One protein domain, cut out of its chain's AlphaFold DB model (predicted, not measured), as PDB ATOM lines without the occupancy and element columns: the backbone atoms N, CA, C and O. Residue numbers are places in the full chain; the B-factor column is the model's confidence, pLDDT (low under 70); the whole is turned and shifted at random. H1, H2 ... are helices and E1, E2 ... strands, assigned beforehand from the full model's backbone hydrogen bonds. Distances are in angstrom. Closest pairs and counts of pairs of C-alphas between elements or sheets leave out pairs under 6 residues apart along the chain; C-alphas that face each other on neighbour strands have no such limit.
ATOM      1  N   LEU A 115      26.543  49.058  54.752       90.69
ATOM      2  CA  LEU A 115      25.507  48.057  54.526       90.69
ATOM      3  C   LEU A 115      25.937  46.657  54.986       90.69
ATOM      4  O   LEU A 115      25.117  45.963  55.581       90.69
ATOM      5  N   LYS A 116      27.201  46.265  54.784       91.50
ATOM      6  CA  LYS A 116      27.759  45.017  55.327       91.50
ATOM      7  C   LYS A 116      27.748  45.000  56.857       91.50
ATOM      8  O   LYS A 116      27.411  43.972  57.423       91.50
ATOM      9  N   LEU A 117      28.034  46.122  57.523       90.25
ATOM     10  CA  LEU A 117      28.020  46.192  58.994       90.25
ATOM     11  C   LEU A 117      26.645  45.905  59.600       90.25
ATOM     12  O   LEU A 117      26.548  45.228  60.615       90.25
ATOM     13  N   VAL A 118      25.579  46.434  58.994       89.12
ATOM     14  CA  VAL A 118      24.216  46.254  59.520       89.12
ATOM     15  C   VAL A 118      23.493  45.044  58.924       89.12
ATOM     16  O   VAL A 118      22.488  44.606  59.473       89.12
ATOM     17  N   ASN A 119      23.972  44.510  57.796       87.69
ATOM     18  CA  ASN A 119      23.350  43.403  57.069       87.69
ATOM     19  C   ASN A 119      24.393  42.414  56.499       87.69
ATOM     20  O   ASN A 119      24.384  42.165  55.289       87.69
ATOM     21  N   PRO A 120      25.286  41.825  57.314       86.38
ATOM     22  CA  PRO A 120      26.430  41.063  56.809       86.38
ATOM     23  C   PRO A 120      26.021  39.912  55.886       86.38
ATOM     24  O   PRO A 120      26.486  39.846  54.749       86.38
ATOM     25  N   GLY A 121      25.051  39.089  56.298       85.38
ATOM     26  CA  GLY A 121      24.563  37.964  55.490       85.38
ATOM     27  C   GLY A 121      23.944  38.377  54.149       85.38
ATOM     28  O   GLY A 121      24.158  37.707  53.144       85.38
ATOM     29  N   LYS A 122      23.245  39.522  54.088       86.50
ATOM     30  CA  LYS A 122      22.647  40.028  52.835       86.50
ATOM     31  C   LYS A 122      23.705  40.446  51.813       86.50
ATOM     32  O   LYS A 122      23.453  40.385  50.615       86.50
ATOM     33  N   TYR A 123      24.865  40.898  52.283       86.56
ATOM     34  CA  TYR A 123      25.947  41.400  51.436       86.56
ATOM     35  C   TYR A 123      27.158  40.457  51.386       86.56
ATOM     36  O   TYR A 123      28.227  40.890  50.949       86.56
ATOM     37  N   GLY A 124      26.985  39.199  51.814       86.81
ATOM     38  CA  GLY A 124      28.019  38.161  51.780       86.81
ATOM     39  C   GLY A 124      29.257  38.498  52.610       86.81
ATOM     40  O   GLY A 124      30.354  38.090  52.251       86.81
ATOM     41  N   ALA A 125      29.117  39.302  53.665       90.00
ATOM     42  CA  ALA A 125      30.234  39.642  54.538       90.00
ATOM     43  C   ALA A 125      30.491  38.513  55.540       90.00
ATOM     44  O   ALA A 125      29.571  38.084  56.243       90.00
ATOM     45  N   ARG A 126      31.751  38.080  55.637       92.88
ATOM     46  CA  ARG A 126      32.207  37.151  56.672       92.88
ATOM     47  C   ARG A 126      32.117  37.821  58.047       92.88
ATOM     48  O   ARG A 126      32.530  38.971  58.223       92.88
ATOM     49  N   GLN A 127      31.559  37.099  59.015       91.75
ATOM     50  CA  GLN A 127      31.480  37.525  60.408       91.75
ATOM     51  C   GLN A 127      32.521  36.757  61.222       91.75
ATOM     52  O   GLN A 127      32.507  35.530  61.216       91.75
ATOM     53  N   LEU A 128      33.391  37.487  61.915       94.31
ATOM     54  CA  LEU A 128      34.412  36.957  62.816       94.31
ATOM     55  C   LEU A 128      34.093  37.387  64.253       94.31
ATOM     56  O   LEU A 128      33.394  38.385  64.478       94.31
ATOM     57  N   ALA A 129      34.657  36.699  65.240       92.31
ATOM     58  CA  ALA A 129      34.553  37.059  66.652       92.31
ATOM     59  C   ALA A 129      35.122  38.459  66.940       92.31
ATOM     60  O   ALA A 129      34.721  39.113  67.903       92.31
ATOM     61  N   VAL A 130      36.053  38.923  66.100       93.19
ATOM     62  CA  VAL A 130      36.672  40.252  66.189       93.19
ATOM     63  C   VAL A 130      35.922  41.346  65.418       93.19
ATOM     64  O   VAL A 130      36.255  42.521  65.574       93.19
ATOM     65  N   GLY A 131      34.903  41.008  64.619       93.94
ATOM     66  CA  GLY A 131      34.093  41.979  63.878       93.94
ATOM     67  C   GLY A 131      33.621  41.492  62.508       93.94
ATOM     68  O   GLY A 131      33.770  40.330  62.144       93.94
ATOM     69  N   THR A 132      33.035  42.402  61.735       95.31
ATOM     70  CA  THR A 132      32.549  42.118  60.376       95.31
ATOM     71  C   THR A 132      33.615  42.474  59.343       95.31
ATOM     72  O   THR A 132      34.138  43.592  59.368       95.31
ATOM     73  N   VAL A 133      33.900  41.568  58.405       96.12
ATOM     74  CA  VAL A 133      34.810  41.818  57.277       96.12
ATOM     75  C   VAL A 133      34.088  42.670  56.226       96.12
ATOM     76  O   VAL A 133      33.195  42.201  55.512       96.12
ATOM     77  N   VAL A 134      34.432  43.955  56.135       94.50
ATOM     78  CA  VAL A 134      33.774  44.895  55.207       94.50
ATOM     79  C   VAL A 134      34.475  44.979  53.854       94.50
ATOM     80  O   VAL A 134      33.808  45.181  52.831       94.50
ATOM     81  N   LYS A 135      35.784  44.730  53.827       94.38
ATOM     82  CA  LYS A 135      36.615  44.633  52.626       94.38
ATOM     83  C   LYS A 135      37.520  43.411  52.761       94.38
ATOM     84  O   LYS A 135      38.027  43.160  53.846       94.38
ATOM     85  N   GLU A 136      37.680  42.679  51.669       94.00
ATOM     86  CA  GLU A 136      38.501  41.475  51.570       94.00
ATOM     87  C   GLU A 136      38.984  41.405  50.123       94.00
ATOM     88  O   GLU A 136      38.174  41.513  49.196       94.00
ATOM     89  N   VAL A 137      40.296  41.346  49.930       94.00
ATOM     90  CA  VAL A 137      40.926  41.250  48.612       94.00
ATOM     91  C   VAL A 137      41.957  40.144  48.686       94.00
ATOM     92  O   VAL A 137      42.898  40.247  49.467       94.00
ATOM     93  N   SER A 138      41.784  39.115  47.863       92.81
ATOM     94  CA  SER A 138      42.798  38.086  47.672       92.81
ATOM     95  C   SER A 138      43.624  38.374  46.417       92.81
ATOM     96  O   SER A 138      43.118  38.886  45.415       92.81
ATOM     97  N   THR A 139      44.919  38.094  46.480       88.75
ATOM     98  CA  THR A 139      45.855  38.165  45.362       88.75
ATOM     99  C   THR A 139      46.837  37.010  45.468       88.75
ATOM    100  O   THR A 139      47.563  36.887  46.452       88.75
ATOM    101  N   ARG A 140      46.905  36.184  44.428       84.31
ATOM    102  CA  ARG A 140      47.908  35.125  44.338       84.31
ATOM    103  C   ARG A 140      49.268  35.721  43.964       84.31
ATOM    104  O   ARG A 140      49.366  36.455  42.986       84.31
ATOM    105  N   ILE A 141      50.300  35.422  44.752       87.00
ATOM    106  CA  ILE A 141      51.666  35.945  44.561       87.00
ATOM    107  C   ILE A 141      52.500  34.979  43.712       87.00
ATOM    108  O   ILE A 141      53.227  35.392  42.808       87.00
ATOM    109  N   ALA A 142      52.365  33.685  43.992       84.62
ATOM    110  CA  ALA A 142      52.940  32.581  43.235       84.62
ATOM    111  C   ALA A 142      52.067  31.332  43.441       84.62
ATOM    112  O   ALA A 142      51.167  31.335  44.284       84.62
ATOM    113  N   SER A 143      52.334  30.256  42.699       80.06
ATOM    114  CA  SER A 143      51.715  28.957  42.989       80.06
ATOM    115  C   SER A 143      52.000  28.553  44.442       80.06
ATOM    116  O   SER A 143      53.155  28.550  44.868       80.06
ATOM    117  N   GLY A 144      50.948  28.260  45.208       87.62
ATOM    118  CA  GLY A 144      51.041  27.938  46.635       87.62
ATOM    119  C   GLY A 144      51.237  29.136  47.575       87.62
ATOM    120  O   GLY A 144      51.407  28.922  48.767       87.62
ATOM    121  N   VAL A 145      51.209  30.386  47.088       94.50
ATOM    122  CA  VAL A 145      51.308  31.589  47.939       94.50
ATOM    123  C   VAL A 145      50.189  32.576  47.621       94.50
ATOM    124  O   VAL A 145      50.174  33.204  46.556       94.50
ATOM    125  N   GLU A 146      49.273  32.759  48.567       94.75
ATOM    126  CA  GLU A 146      48.114  33.643  48.437       94.75
ATOM    127  C   GLU A 146      48.135  34.722  49.517       94.75
ATOM    128  O   GLU A 146      48.324  34.444  50.697       94.75
ATOM    129  N   LYS A 147      47.960  35.977  49.108       96.81
ATOM    130  CA  LYS A 147      47.859  37.120  50.010       96.81
ATOM    131  C   LYS A 147      46.403  37.546  50.135       96.81
ATOM    132  O   LYS A 147      45.751  37.782  49.124       96.81
ATOM    133  N   GLU A 148      45.949  37.782  51.355       97.88
ATOM    134  CA  GLU A 148      44.637  38.347  51.657       97.88
ATOM    135  C   GLU A 148      44.787  39.661  52.446       97.88
ATOM    136  O   GLU A 148      45.495  39.728  53.451       97.88
ATOM    137  N   GLU A 149      44.112  40.720  51.998       98.06
ATOM    138  CA  GLU A 149      43.961  41.985  52.729       98.06
ATOM    139  C   GLU A 149      42.513  42.122  53.213       98.06
ATOM    140  O   GLU A 149      41.581  42.170  52.405       98.06
ATOM    141  N   MET A 150      42.324  42.247  54.526       98.06
ATOM    142  CA  MET A 150      41.022  42.418  55.164       98.06
ATOM    143  C   MET A 150      40.914  43.760  55.892       98.06
ATOM    144  O   MET A 150      41.807  44.159  56.641       98.06
ATOM    145  N   GLU A 151      39.750  44.397  55.769       97.69
ATOM    146  CA  GLU A 151      39.294  45.429  56.700       97.69
ATOM    147  C   GLU A 151      38.177  44.850  57.574       97.69
ATOM    148  O   GLU A 151      37.083  44.535  57.090       97.69
ATOM    149  N   ILE A 152      38.453  44.721  58.870       97.12
ATOM    150  CA  ILE A 152      37.527  44.185  59.867       97.12
ATOM    151  C   ILE A 152      37.055  45.325  60.760       97.12
ATOM    152  O   ILE A 152      37.857  46.051  61.344       97.12
ATOM    153  N   VAL A 153      35.745  45.472  60.918       94.75
ATOM    154  CA  VAL A 153      35.164  46.495  61.791       94.75
ATOM    155  C   VAL A 153      34.531  45.812  62.996       94.75
ATOM    156  O   VAL A 153      33.470  45.193  62.900       94.75
ATOM    157  N   GLY A 154      35.202  45.932  64.139       90.62
ATOM    158  CA  GLY A 154      34.757  45.415  65.435       90.62
ATOM    159  C   GLY A 154      34.464  46.535  66.427       90.62
ATOM    160  O   GLY A 154      34.642  47.705  66.099       90.62
ATOM    161  N   ALA A 155      34.063  46.198  67.654       86.44
ATOM    162  CA  ALA A 155      33.592  47.152  68.674       86.44
ATOM    163  C   ALA A 155      34.537  48.343  68.970       86.44
ATOM    164  O   ALA A 155      34.103  49.377  69.466       86.44
ATOM    165  N   ARG A 156      35.839  48.213  68.679       86.69
ATOM    166  CA  ARG A 156      36.838  49.283  68.878       86.69
ATOM    167  C   ARG A 156      37.119  50.120  67.632       86.69
ATOM    168  O   ARG A 156      37.878  51.078  67.709       86.69
ATOM    169  N   GLY A 157      36.533  49.766  66.494       90.25
ATOM    170  CA  GLY A 157      36.781  50.383  65.197       90.25
ATOM    171  C   GLY A 157      37.475  49.442  64.213       90.25
ATOM    172  O   GLY A 157      37.482  48.219  64.384       90.25
ATOM    173  N   LYS A 158      38.031  50.047  63.161       95.00
ATOM    174  CA  LYS A 158      38.666  49.355  62.038       95.00
ATOM    175  C   LYS A 158      39.951  48.634  62.450       95.00
ATOM    176  O   LYS A 158      40.718  49.137  63.275       95.00
ATOM    177  N   GLN A 159      40.168  47.479  61.834       97.69
ATOM    178  CA  GLN A 159      41.393  46.693  61.857       97.69
ATOM    179  C   GLN A 159      41.782  46.391  60.414       97.69
ATOM    180  O   GLN A 159      40.971  45.821  59.684       97.69
ATOM    181  N   HIS A 160      43.000  46.748  60.018       98.56
ATOM    182  CA  HIS A 160      43.582  46.292  58.757       98.56
ATOM    183  C   HIS A 160      44.460  45.078  59.038       98.56
ATOM    184  O   HIS A 160      45.373  45.147  59.866       98.56
ATOM    185  N   VAL A 161      44.134  43.971  58.378       98.81
ATOM    186  CA  VAL A 161      44.798  42.679  58.539       98.81
ATOM    187  C   VAL A 161      45.337  42.243  57.185       98.81
ATOM    188  O   VAL A 161      44.607  42.220  56.199       98.81
ATOM    189  N   TYR A 162      46.605  41.868  57.171       98.81
ATOM    190  CA  TYR A 162      47.305  41.283  56.042       98.81
ATOM    191  C   TYR A 162      47.615  39.838  56.401       98.81
ATOM    192  O   TYR A 162      48.146  39.570  57.480       98.81
ATOM    193  N   LYS A 163      47.260  38.913  55.519       98.69
ATOM    194  CA  LYS A 163      47.491  37.481  55.680       98.69
ATOM    195  C   LYS A 163      48.218  36.960  54.448       98.69
ATOM    196  O   LYS A 163      47.930  37.388  53.333       98.69
TER     197      LYS A 163
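Overview. This is residues 115 to 163 of the 652 residues of the protein "NAGPA domain-containing protein" of Geobacillus stearothermophilus (UniProt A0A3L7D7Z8). The domain is a long, twisted sheet of three strands, with short helix H1 and the loop 119 to 130 near one end, where E1 bends. The 49 printed residues, mostly strand, hold H1, E1, E2, E3 in order; the strands form a meander, each antiparallel to the one before. It is only just loose, close to compact: radius of gyration of the C-alphas 12.0 A, spans 36 by 23 by 15 A.

Arrangement. H1, residues 115 to 118, is on the sheet, over E1, residues 131 to 142; their closest C-alphas, Lys 116 and Val 134, are 6.0 A apart. H1 is too short for any O i to N i+4 pair. E1 bends by 69 degrees at residue 134. E1 and E2, residues 145 to 154, form a hairpin, with N 139 and O 147 2.8 A apart. E2 and E3, residues 157 to 163, form another, with N 150 and O 161 2.8 A apart.

Along the chain. H1 begins at C-alpha 115 (25.507, 48.057, 54.526). E1 spans 29.5 A, E2 27.8 A and E3 19.3 A, ending at C-alpha 163 (47.491, 37.481, 55.680).

Size, cuts and confidence. The farthest C-alphas, Val 118 and Ser 143, are 36.5 A apart. The H1 to E1 link is long. The printed part has no cut; no printed residue is under 70 in pLDDT.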